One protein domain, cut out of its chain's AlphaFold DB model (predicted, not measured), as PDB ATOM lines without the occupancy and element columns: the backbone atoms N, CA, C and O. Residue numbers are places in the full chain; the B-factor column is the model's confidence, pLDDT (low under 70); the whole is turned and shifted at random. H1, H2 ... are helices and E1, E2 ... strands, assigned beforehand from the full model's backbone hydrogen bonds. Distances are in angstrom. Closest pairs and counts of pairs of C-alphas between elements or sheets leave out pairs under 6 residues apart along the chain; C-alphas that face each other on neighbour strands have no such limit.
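This is residues 14 to 100 of the 105 residues of an uncharacterized protein of Vibrio tasmaniensis (UniProt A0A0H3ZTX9). A small three-stranded sheet, E3 E4 E5, makes one end of a long rod, and the long straight helix H1 makes most of the rest, with the two-stranded hairpin E1 E2 alongside H1 residues 28 to 39. The short helix H2 sits between H1 and this hairpin along the chain, and residues 72 to 83, with no named element, join the hairpin to the three-stranded sheet; at the other end of the rod residues 14 to 19 stick out free. The printed part has 87 residues with two named helices and five named strands, in the order H1 H2 E1 E2 E3 E4 E5. Both sheets are antiparallel, and the class is mixed, helices and strands. The whole is extended, with a radius of gyration of the C-alphas of 18.6 A and spans of 69 by 17 by 15 A.

The larger sheet has the order E3, residues 84 to 87, then E4, residues 90 to 93, then E5, residues 96 to 98. It is a meander, each strand the antiparallel neighbour of the one before. E3 and E4 form a hairpin at 155 degrees, with N 87 and O 90 at 2.8 A. E4 and E5 form another at 149 degrees, with N 93 and O 96 at 3.1 A. H1, residues 16 to 45, is not on this sheet, and neither is H2, residues 50 to 54. H1 and H2 touch, H1 with residues 39 to 43 alone; their closest C-alphas, of Gly 43 and Asn 50, are 5.7 A apart. E1, residues 57 to 59, and E2, residues 69 to 71, form an antiparallel hairpin at 163 degrees, with N 70 and O 58 at 2.8 A. The closest C-alphas of H1 and E1 are those of Ala 35 and Val 57, 6.8 A; of H1 and E2, those of Ser 31 and Val 69, 6.3 A. E2 and E3 are apart. In H1 and H2 every O i to N i+4 pair is within hydrogen-bond range.

E3 begins at C-alpha 84 (20.958, 40.930, 18.147) and is 9.5 A long; E4 is 10.1 A. E5 ends at C-alpha 98 (16.730, 39.639, 26.982). H1 runs 42.5 A from C-alpha 16 (-24.560, 56.264, -6.886).

The C-alphas of His 15 and Ser 88, the two farthest apart, are 68.7 A apart. The printed part has no cut. The link from E2 to E3 is long, 12 residues. Mean pLDDT of the printed part is 73.0; residues 14 to 15, 61 to 69, 71 to 76, 82 to 83 and 91 to 100 include the 29 residues under 70.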
ATOM      1  N   PHE A  14     -23.267  60.346 -12.595       56.38
ATOM      2  CA  PHE A  14     -22.715  59.566 -11.497       56.38
ATOM      3  C   PHE A  14     -23.816  58.738 -10.847       56.38
ATOM      4  O   PHE A  14     -24.394  59.100  -9.822       56.38
ATOM      5  N   HIS A  15     -24.093  57.567 -11.424       68.38
ATOM      6  CA  HIS A  15     -24.868  56.565 -10.708       68.38
ATOM      7  C   HIS A  15     -24.220  56.332  -9.340       68.38
ATOM      8  O   HIS A  15     -23.030  56.032  -9.250       68.38
ATOM      9  N   HIS A  16     -25.012  56.435  -8.271       70.19
ATOM     10  CA  HIS A  16     -24.560  56.264  -6.886       70.19
ATOM     11  C   HIS A  16     -23.666  55.021  -6.703       70.19
ATOM     12  O   HIS A  16     -22.641  55.062  -6.029       70.19
ATOM     13  N   LYS A  17     -23.988  53.938  -7.423       74.00
ATOM     14  CA  LYS A  17     -23.212  52.691  -7.459       74.00
ATOM     15  C   LYS A  17     -21.784  52.851  -7.993       74.00
ATOM     16  O   LYS A  17     -20.892  52.126  -7.560       74.00
ATOM     17  N   ASP A  18     -21.545  53.737  -8.953       78.31
ATOM     18  CA  ASP A  18     -20.214  53.954  -9.526       78.31
ATOM     19  C   ASP A  18     -19.349  54.833  -8.621       78.31
ATOM     20  O   ASP A  18     -18.158  54.550  -8.462       78.31
ATOM     21  N   VAL A  19     -19.965  55.786  -7.917       78.06
ATOM     22  CA  VAL A  19     -19.319  56.534  -6.829       78.06
ATOM     23  C   VAL A  19     -18.931  55.587  -5.693       78.06
ATOM     24  O   VAL A  19     -17.766  55.548  -5.300       78.06
ATOM     25  N   GLU A  20     -19.848  54.734  -5.225       76.50
ATOM     26  CA  GLU A  20     -19.559  53.728  -4.192       76.50
ATOM     27  C   GLU A  20     -18.422  52.778  -4.604       76.50
ATOM     28  O   GLU A  20     -17.526  52.478  -3.806       76.50
ATOM     29  N   LYS A  21     -18.396  52.321  -5.866       81.56
ATOM     30  CA  LYS A  21     -17.292  51.498  -6.392       81.56
ATOM     31  C   LYS A  21     -15.967  52.254  -6.380       81.56
ATOM     32  O   LYS A  21     -14.945  51.665  -6.012       81.56
ATOM     33  N   ALA A  22     -15.958  53.515  -6.808       82.81
ATOM     34  CA  ALA A  22     -14.759  54.344  -6.838       82.81
ATOM     35  C   ALA A  22     -14.215  54.575  -5.421       82.81
ATOM     36  O   ALA A  22     -13.038  54.306  -5.166       82.81
ATOM     37  N   VAL A  23     -15.087  54.939  -4.477       81.44
ATOM     38  CA  VAL A  23     -14.764  55.103  -3.051       81.44
ATOM     39  C   VAL A  23     -14.225  53.800  -2.461       81.44
ATOM     40  O   VAL A  23     -13.148  53.782  -1.863       81.44
ATOM     41  N   THR A  24     -14.886  52.670  -2.722       80.69
ATOM     42  CA  THR A  24     -14.432  51.349  -2.260       80.69
ATOM     43  C   THR A  24     -13.038  51.003  -2.801       80.69
ATOM     44  O   THR A  24     -12.202  50.441  -2.084       80.69
ATOM     45  N   ARG A  25     -12.751  51.312  -4.075       84.00
ATOM     46  CA  ARG A  25     -11.422  51.097  -4.675       84.00
ATOM     47  C   ARG A  25     -10.369  51.988  -4.022       84.00
ATOM     48  O   ARG A  25      -9.312  51.476  -3.650       84.00
ATOM     49  N   ALA A  26     -10.669  53.271  -3.837       84.56
ATOM     50  CA  ALA A  26      -9.776  54.220  -3.180       84.56
ATOM     51  C   ALA A  26      -9.442  53.770  -1.748       84.56
ATOM     52  O   ALA A  26      -8.268  53.648  -1.398       84.56
ATOM     53  N   LEU A  27     -10.452  53.386  -0.958       82.88
ATOM     54  CA  LEU A  27     -10.285  52.872   0.406       82.88
ATOM     55  C   LEU A  27      -9.430  51.600   0.461       82.88
ATOM     56  O   LEU A  27      -8.586  51.457   1.350       82.88
ATOM     57  N   LYS A  28      -9.587  50.681  -0.501       83.56
ATOM     58  CA  LYS A  28      -8.743  49.475  -0.600       83.56
ATOM     59  C   LYS A  28      -7.281  49.819  -0.877       83.56
ATOM     60  O   LYS A  28      -6.392  49.209  -0.278       83.56
ATOM     61  N   ILE A  29      -7.019  50.766  -1.778       87.31
ATOM     62  CA  ILE A  29      -5.658  51.212  -2.106       87.31
ATOM     63  C   ILE A  29      -5.034  51.911  -0.895       87.31
ATOM     64  O   ILE A  29      -3.940  51.528  -0.475       87.31
ATOM     65  N   ALA A  30      -5.758  52.853  -0.288       86.12
ATOM     66  CA  ALA A  30      -5.312  53.601   0.881       86.12
ATOM     67  C   ALA A  30      -5.009  52.675   2.068       86.12
ATOM     68  O   ALA A  30      -3.930  52.756   2.650       86.12
ATOM     69  N   SER A  31      -5.890  51.714   2.365       84.19
ATOM     70  CA  SER A  31      -5.682  50.744   3.450       84.19
ATOM     71  C   SER A  31      -4.431  49.884   3.233       84.19
ATOM     72  O   SER A  31      -3.659  49.644   4.163       84.19
ATOM     73  N   ARG A  32      -4.180  49.435   1.993       85.25
ATOM     74  CA  ARG A  32      -2.969  48.667   1.649       85.25
ATOM     75  C   ARG A  32      -1.705  49.513   1.743       85.25
ATOM     76  O   ARG A  32      -0.675  49.009   2.194       85.25
ATOM     77  N   TRP A  33      -1.768  50.763   1.293       87.94
ATOM     78  CA  TRP A  33      -0.653  51.697   1.389       87.94
ATOM     79  C   TRP A  33      -0.317  51.988   2.854       87.94
ATOM     80  O   TRP A  33       0.827  51.793   3.259       87.94
ATOM     81  N   LEU A  34      -1.327  52.312   3.665       85.38
ATOM     82  CA  LEU A  34      -1.176  52.587   5.092       85.38
ATOM     83  C   LEU A  34      -0.577  51.387   5.833       85.38
ATOM     84  O   LEU A  34       0.383  51.537   6.582       85.38
ATOM     85  N   ALA A  35      -1.070  50.174   5.569       84.62
ATOM     86  CA  ALA A  35      -0.513  48.951   6.141       84.62
ATOM     87  C   ALA A  35       0.986  48.779   5.827       84.62
ATOM     88  O   ALA A  35       1.776  48.442   6.712       84.62
ATOM     89  N   ARG A  36       1.394  49.019   4.573       86.19
ATOM     90  CA  ARG A  36       2.799  48.908   4.144       86.19
ATOM     91  C   ARG A  36       3.676  49.989   4.767       86.19
ATOM     92  O   ARG A  36       4.763  49.672   5.250       86.19
ATOM     93  N   GLU A  37       3.218  51.235   4.753       88.44
ATOM     94  CA  GLU A  37       3.991  52.372   5.251       88.44
ATOM     95  C   GLU A  37       4.152  52.307   6.771       88.44
ATOM     96  O   GLU A  37       5.266  52.443   7.280       88.44
ATOM     97  N   SER A  38       3.090  51.961   7.502       84.62
ATOM     98  CA  SER A  38       3.167  51.717   8.943       84.62
ATOM     99  C   SER A  38       4.135  50.582   9.275       84.62
ATOM    100  O   SER A  38       4.991  50.753  10.140       84.62
ATOM    101  N   LEU A  39       4.091  49.453   8.554       85.06
ATOM    102  CA  LEU A  39       5.053  48.359   8.755       85.06
ATOM    103  C   LEU A  39       6.497  48.787   8.522       85.06
ATOM    104  O   LEU A  39       7.386  48.394   9.275       85.06
ATOM    105  N   LYS A  40       6.738  49.589   7.486       85.69
ATOM    106  CA  LYS A  40       8.067  50.109   7.169       85.69
ATOM    107  C   LYS A  40       8.570  51.040   8.270       85.69
ATOM    108  O   LYS A  40       9.713  50.895   8.702       85.69
ATOM    109  N   ARG A  41       7.733  51.972   8.737       85.38
ATOM    110  CA  ARG A  41       8.084  52.922   9.803       85.38
ATOM    111  C   ARG A  41       8.316  52.217  11.137       85.38
ATOM    112  O   ARG A  41       9.345  52.451  11.763       85.38
ATOM    113  N   ILE A  42       7.425  51.307  11.528       82.00
ATOM    114  CA  ILE A  42       7.556  50.507  12.755       82.00
ATOM    115  C   ILE A  42       8.799  49.615  12.682       82.00
ATOM    116  O   ILE A  42       9.600  49.604  13.611       82.00
ATOM    117  N   GLY A  43       9.006  48.911  11.565       79.50
ATOM    118  CA  GLY A  43      10.168  48.045  11.368       79.50
ATOM    119  C   GLY A  43      11.497  48.800  11.423       79.50
ATOM    120  O   GLY A  43      12.460  48.284  11.982       79.50
ATOM    121  N   ARG A  44      11.551  50.033  10.903       83.19
ATOM    122  CA  ARG A  44      12.725  50.912  11.042       83.19
ATOM    123  C   ARG A  44      12.921  51.381  12.482       83.19
ATOM    124  O   ARG A  44      14.022  51.252  12.994       83.19
ATOM    125  N   LYS A  45      11.869  51.892  13.132       81.94
ATOM    126  CA  LYS A  45      11.959  52.457  14.488       81.94
ATOM    127  C   LYS A  45      12.301  51.408  15.548       81.94
ATOM    128  O   LYS A  45      13.006  51.716  16.495       81.94
ATOM    129  N   LEU A  46      11.790  50.187  15.395       76.12
ATOM    130  CA  LEU A  46      12.017  49.085  16.333       76.12
ATOM    131  C   LEU A  46      13.140  48.137  15.893       76.12
ATOM    132  O   LEU A  46      13.362  47.126  16.550       76.12
ATOM    133  N   SER A  47      13.812  48.406  14.770       78.94
ATOM    134  CA  SER A  47      14.830  47.513  14.195       78.94
ATOM    135  C   SER A  47      14.341  46.069  13.999       78.94
ATOM    136  O   SER A  47      15.084  45.107  14.185       78.94
ATOM    137  N   ILE A  48      13.083  45.902  13.578       77.44
ATOM    138  CA  ILE A  48      12.451  44.601  13.316       77.44
ATOM    139  C   ILE A  48      12.440  44.321  11.806       77.44
ATOM    140  O   ILE A  48      12.284  45.214  10.962       77.44
ATOM    141  N   LYS A  49      12.608  43.055  11.416       77.94
ATOM    142  CA  LYS A  49      12.437  42.616  10.025       77.94
ATOM    143  C   LYS A  49      10.968  42.735   9.600       77.94
ATOM    144  O   LYS A  49      10.064  42.227  10.260       77.94
ATOM    145  N   ASN A  50      10.720  43.330   8.432       76.62
ATOM    146  CA  ASN A  50       9.360  43.562   7.920       76.62
ATOM    147  C   ASN A  50       8.545  42.261   7.758       76.62
ATOM    148  O   ASN A  50       7.318  42.283   7.841       76.62
ATOM    149  N   THR A  51       9.214  41.124   7.536       77.88
ATOM    150  CA  THR A  51       8.596  39.791   7.423       77.88
ATOM    151  C   THR A  51       7.834  39.387   8.685       77.88
ATOM    152  O   THR A  51       6.763  38.791   8.576       77.88
ATOM    153  N   ALA A  52       8.323  39.773   9.863       74.94
ATOM    154  CA  ALA A  52       7.700  39.454  11.143       74.94
ATOM    155  C   ALA A  52       6.443  40.295  11.417       74.94
ATOM    156  O   ALA A  52       5.490  39.815  12.033       74.94
ATOM    157  N   GLY A  53       6.421  41.535  10.917       71.69
ATOM    158  CA  GLY A  53       5.276  42.438  11.037       71.69
ATOM    159  C   GLY A  53       4.142  42.128  10.054       71.69
ATOM    160  O   GLY A  53       2.979  42.333  10.387       71.69
ATOM    161  N   LYS A  54       4.436  41.576   8.866       74.00
ATOM    162  CA  LYS A  54       3.410  41.295   7.837       74.00
ATOM    163  C   LYS A  54       2.253  40.426   8.341       74.00
ATOM    164  O   LYS A  54       1.108  40.710   8.018       74.00
ATOM    165  N   ARG A  55       2.535  39.398   9.149       71.50
ATOM    166  CA  ARG A  55       1.511  38.488   9.709       71.50
ATOM    167  C   ARG A  55       0.674  39.123  10.830       71.50
ATOM    168  O   ARG A  55      -0.284  38.518  11.295       71.50
ATOM    169  N   ARG A  56       1.051  40.326  11.271       73.25
ATOM    170  CA  ARG A  56       0.498  41.030  12.439       73.25
ATOM    171  C   ARG A  56      -0.354  42.240  12.063       73.25
ATOM    172  O   ARG A  56      -0.992  42.836  12.926       73.25
ATOM    173  N   VAL A  57      -0.383  42.584  10.777       76.12
ATOM    174  CA  VAL A  57      -1.277  43.608  10.242       76.12
ATOM    175  C   VAL A  57      -2.493  42.931   9.655       76.12
ATOM    176  O   VAL A  57      -2.380  42.129   8.729       76.12
ATOM    177  N   ARG A  58      -3.660  43.270  10.193       75.94
ATOM    178  CA  ARG A  58      -4.941  42.832   9.650       75.94
ATOM    179  C   ARG A  58      -5.616  44.030   9.011       75.94
ATOM    180  O   ARG A  58      -5.908  45.021   9.670       75.94
ATOM    181  N   ILE A  59      -5.824  43.943   7.706       73.81
ATOM    182  CA  ILE A  59      -6.661  44.897   6.987       73.81
ATOM    183  C   ILE A  59      -8.076  44.332   7.061       73.81
ATOM    184  O   ILE A  59      -8.314  43.227   6.570       73.81
ATOM    185  N   ASN A  60      -8.988  45.052   7.710       70.19
ATOM    186  CA  ASN A  60     -10.387  44.650   7.753       70.19
ATOM    187  C   ASN A  60     -10.988  44.697   6.348       70.19
ATOM    188  O   ASN A  60     -10.524  45.426   5.464       70.19
ATOM    189  N   LYS A  61     -12.045  43.907   6.144       68.38
ATOM    190  CA  LYS A  61     -12.827  43.972   4.914       68.38
ATOM    191  C   LYS A  61     -13.374  45.397   4.789       68.38
ATOM    192  O   LYS A  61     -14.031  45.880   5.702       68.38
ATOM    193  N   VAL A  62     -13.034  46.066   3.689       69.62
ATOM    194  CA  VAL A  62     -13.589  47.381   3.360       69.62
ATOM    195  C   VAL A  62     -15.046  47.156   2.982       69.62
ATOM    196  O   VAL A  62     -15.301  46.462   1.993       69.62
ATOM    197  N   ASP A  63     -15.963  47.689   3.782       62.66
ATOM    198  CA  ASP A  63     -17.399  47.641   3.517       62.66
ATOM    199  C   ASP A  63     -17.901  49.053   3.233       62.66
ATOM    200  O   ASP A  63     -17.717  49.949   4.055       62.66
ATOM    201  N   LYS A  64     -18.479  49.237   2.041       61.84
ATOM    202  CA  LYS A  64     -19.022  50.488   1.485       61.84
ATOM    203  C   LYS A  64     -18.109  51.713   1.667       61.84
ATOM    204  O   LYS A  64     -17.342  52.038   0.764       61.84
ATOM    205  N   ASN A  65     -18.152  52.340   2.844       61.94
ATOM    206  CA  ASN A  65     -17.481  53.603   3.167       61.94
ATOM    207  C   ASN A  65     -16.420  53.497   4.271       61.94
ATOM    208  O   ASN A  65     -15.731  54.478   4.545       61.94
ATOM    209  N   THR A  66     -16.251  52.334   4.901       61.69
ATOM    210  CA  THR A  66     -15.344  52.176   6.044       61.69
ATOM    211  C   THR A  66     -14.306  51.095   5.769       61.69
ATOM    212  O   THR A  66     -14.608  49.938   5.475       61.69
ATOM    213  N   GLY A  67     -13.038  51.487   5.871       63.97
ATOM    214  CA  GLY A  67     -11.886  50.592   5.881       63.97
ATOM    215  C   GLY A  67     -11.129  50.756   7.192       63.97
ATOM    216  O   GLY A  67     -10.987  51.867   7.690       63.97
ATOM    217  N   GLY A  68     -10.644  49.653   7.759       69.12
ATOM    218  CA  GLY A  68      -9.856  49.666   8.991       69.12
ATOM    219  C   GLY A  68      -8.553  48.900   8.817       69.12
ATOM    220  O   GLY A  68      -8.536  47.826   8.213       69.12
ATOM    221  N   VAL A  69      -7.460  49.429   9.364       67.88
ATOM    222  CA  VAL A  69      -6.175  48.726   9.450       67.88
ATOM    223  C   VAL A  69      -5.832  48.542  10.921       67.88
ATOM    224  O   VAL A  69      -5.639  49.515  11.643       67.88
ATOM    225  N   TRP A  70      -5.749  47.288  11.356       72.81
ATOM    226  CA  TRP A  70      -5.389  46.913  12.717       72.81
ATOM    227  C   TRP A  70      -3.935  46.456  12.789       72.81
ATOM    228  O   TRP A  70      -3.489  45.607  12.010       72.81
ATOM    229  N   PHE A  71      -3.214  46.991  13.772       68.12
ATOM    230  CA  PHE A  71      -1.832  46.632  14.075       68.12
ATOM    231  C   PHE A  71      -1.794  45.855  15.393       68.12
ATOM    232  O   PHE A  71      -1.786  46.442  16.471       68.12
ATOM    233  N   GLY A  72      -1.789  44.523  15.315       64.88
ATOM    234  CA  GLY A  72      -1.665  43.670  16.495       64.88
ATOM    235  C   GLY A  72      -0.203  43.536  16.915       64.88
ATOM    236  O   GLY A  72       0.537  42.741  16.336       64.88
ATOM    237  N   LEU A  73       0.235  44.280  17.931       61.72
ATOM    238  CA  LEU A  73       1.574  44.132  18.517       61.72
ATOM    239  C   LEU A  73       1.620  42.914  19.457       61.72
ATOM    240  O   LEU A  73       1.702  43.043  20.670       61.72
ATOM    241  N   GLN A  74       1.537  41.709  18.894       62.72
ATOM    242  CA  GLN A  74       1.812  40.478  19.643       62.72
ATOM    243  C   GLN A  74       3.314  40.379  19.991       62.72
ATOM    244  O   GLN A  74       4.148  41.043  19.365       62.72
ATOM    245  N   SER A  75       3.686  39.489  20.914       65.38
ATOM    246  CA  SER A  75       5.087  39.160  21.226       65.38
ATOM    247  C   SER A  75       5.833  38.657  19.981       65.38
ATOM    248  O   SER A  75       5.296  37.882  19.182       65.38
ATOM    249  N   LEU A  76       7.047  39.156  19.747       68.88
ATOM    250  CA  LEU A  76       7.838  38.899  18.541       68.88
ATOM    251  C   LEU A  76       9.078  38.086  18.917       68.88
ATOM    252  O   LEU A  76       9.783  38.457  19.848       68.88
ATOM    253  N   SER A  77       9.338  36.986  18.203       71.31
ATOM    254  CA  SER A  77      10.563  36.203  18.422       71.31
ATOM    255  C   SER A  77      11.798  37.059  18.141       71.31
ATOM    256  O   SER A  77      11.841  37.778  17.138       71.31
ATOM    257  N   LEU A  78      12.805  36.943  19.008       70.81
ATOM    258  CA  LEU A  78      14.038  37.725  18.944       70.81
ATOM    259  C   LEU A  78      14.815  37.508  17.634       70.81
ATOM    260  O   LEU A  78      15.477  38.421  17.160       70.81
ATOM    261  N   ALA A  79      14.650  36.354  16.975       71.38
ATOM    262  CA  ALA A  79      15.261  36.042  15.674       71.38
ATOM    263  C   ALA A  79      14.871  37.021  14.543       71.38
ATOM    264  O   ALA A  79      15.506  37.090  13.483       71.38
ATOM    265  N   TYR A  80      13.788  37.774  14.745       72.94
ATOM    266  CA  TYR A  80      13.319  38.791  13.811       72.94
ATOM    267  C   TYR A  80      13.832  40.203  14.124       72.94
ATOM    268  O   TYR A  80      13.559  41.118  13.336       72.94
ATOM    269  N   ALA A  81      14.578  40.387  15.216       75.19
ATOM    270  CA  ALA A  81      15.368  41.589  15.439       75.19
ATOM    271  C   ALA A  81      16.494  41.664  14.394       75.19
ATOM    272  O   ALA A  81      17.009  40.646  13.927       75.19
ATOM    273  N   ARG A  82      16.827  42.878  13.952       68.38
ATOM    274  CA  ARG A  82      17.903  43.098  12.973       68.38
ATOM    275  C   ARG A  82      19.283  43.095  13.615       68.38
ATOM    276  O   ARG A  82      20.207  42.594  12.990       68.38
ATOM    277  N   ASN A  83      19.381  43.610  14.836       69.88
ATOM    278  CA  ASN A  83      20.621  43.706  15.590       69.88
ATOM    279  C   ASN A  83      20.419  42.952  16.898       69.88
ATOM    280  O   ASN A  83      19.831  43.492  17.836       69.88
ATOM    281  N   TYR A  84      20.844  41.692  16.917       71.56
ATOM    282  CA  TYR A  84      20.958  40.930  18.147       71.56
ATOM    283  C   TYR A  84      22.342  40.299  18.229       71.56
ATOM    284  O   TYR A  84      22.886  39.857  17.218       71.56
ATOM    285  N   GLU A  85      22.887  40.257  19.436       71.94
ATOM    286  CA  GLU A  85      24.185  39.666  19.735       71.94
ATOM    287  C   GLU A  85      24.013  38.619  20.827       71.94
ATOM    288  O   GLU A  85      23.332  38.836  21.835       71.94
ATOM    289  N   GLN A  86      24.599  37.447  20.603       72.62
ATOM    290  CA  GLN A  86      24.619  36.383  21.590       72.62
ATOM    291  C   GLN A  86      25.823  36.607  22.507       72.62
ATOM    292  O   GLN A  86      26.969  36.555  22.075       72.62
ATOM    293  N   THR A  87      25.541  36.885  23.773       77.25
ATOM    294  CA  THR A  87      26.524  37.080  24.843       77.25
ATOM    295  C   THR A  87      26.616  35.815  25.696       77.25
ATOM    296  O   THR A  87      25.711  34.978  25.681       77.25
ATOM    297  N   SER A  88      27.672  35.686  26.501       75.88
ATOM    298  CA  SER A  88      27.810  34.586  27.470       75.88
ATOM    299  C   SER A  88      26.653  34.517  28.483       75.88
ATOM    300  O   SER A  88      26.355  33.448  29.005       75.88
ATOM    301  N   SER A  89      25.966  35.637  28.724       75.50
ATOM    302  CA  SER A  89      24.830  35.776  29.647       75.50
ATOM    303  C   SER A  89      23.438  35.679  29.003       75.50
ATOM    304  O   SER A  89      22.432  35.723  29.710       75.50
ATOM    305  N   GLY A  90      23.334  35.586  27.674       72.62
ATOM    306  CA  GLY A  90      22.043  35.577  26.978       72.62
ATOM    307  C   GLY A  90      22.074  36.294  25.635       72.62
ATOM    308  O   GLY A  90      23.120  36.374  25.001       72.62
ATOM    309  N   VAL A  91      20.934  36.821  25.177       64.88
ATOM    310  CA  VAL A  91      20.844  37.486  23.868       64.88
ATOM    311  C   VAL A  91      20.446  38.950  24.040       64.88
ATOM    312  O   VAL A  91      19.378  39.279  24.558       64.88
ATOM    313  N   GLN A  92      21.309  39.842  23.578       66.06
ATOM    314  CA  GLN A  92      21.083  41.279  23.590       66.06
ATOM    315  C   GLN A  92      20.437  41.704  22.269       66.06
ATOM    316  O   GLN A  92      20.862  41.251  21.213       66.06
ATOM    317  N   SER A  93      19.407  42.553  22.305       62.12
ATOM    318  CA  SER A  93      18.752  43.083  21.100       62.12
ATOM    319  C   SER A  93      18.588  44.600  21.222       62.12
ATOM    320  O   SER A  93      17.637  45.082  21.842       62.12
ATOM    321  N   GLY A  94      19.491  45.360  20.597       65.06
ATOM    322  CA  GLY A  94      19.590  46.814  20.788       65.06
ATOM    323  C   GLY A  94      19.941  47.180  22.239       65.06
ATOM    324  O   GLY A  94      20.694  46.458  22.889       65.06
ATOM    325  N   ASP A  95      19.342  48.250  22.768       55.81
ATOM    326  CA  ASP A  95      19.547  48.697  24.164       55.81
ATOM    327  C   ASP A  95      18.791  47.843  25.199       55.81
ATOM    328  O   ASP A  95      18.826  48.117  26.398       55.81
ATOM    329  N   ARG A  96      18.043  46.825  24.753       51.28
ATOM    330  CA  ARG A  96      17.235  45.970  25.626       51.28
ATOM    331  C   ARG A  96      17.850  44.582  25.724       51.28
ATOM    332  O   ARG A  96      17.978  43.854  24.739       51.28
ATOM    333  N   PHE A  97      18.194  44.211  26.951       45.12
ATOM    334  CA  PHE A  97      18.741  42.904  27.275       45.12
ATOM    335  C   PHE A  97      17.607  41.889  27.455       45.12
ATOM    336  O   PHE A  97      16.681  42.133  28.229       45.12
ATOM    337  N   THR A  98      17.652  40.758  26.743       55.19
ATOM    338  CA  THR A  98      16.730  39.639  26.982       55.19
ATOM    339  C   THR A  98      17.532  38.481  27.557       55.19
ATOM    340  O   THR A  98      18.335  37.852  26.868       55.19
ATOM    341  N   VAL A  99      17.338  38.208  28.846       41.66
ATOM    342  CA  VAL A  99      18.014  37.098  29.523       41.66
ATOM    343  C   VAL A  99      17.543  35.797  28.879       41.66
ATOM    344  O   VAL A  99      16.349  35.490  28.884       41.66
ATOM    345  N   ALA A 100      18.470  35.028  28.310       42.94
ATOM    346  CA  ALA A 100      18.166  33.653  27.959       42.94
ATOM    347  C   ALA A 100      18.082  32.889  29.283       42.94
ATOM    348  O   ALA A 100      19.100  32.692  29.943       42.94
TER     349      ALA A 100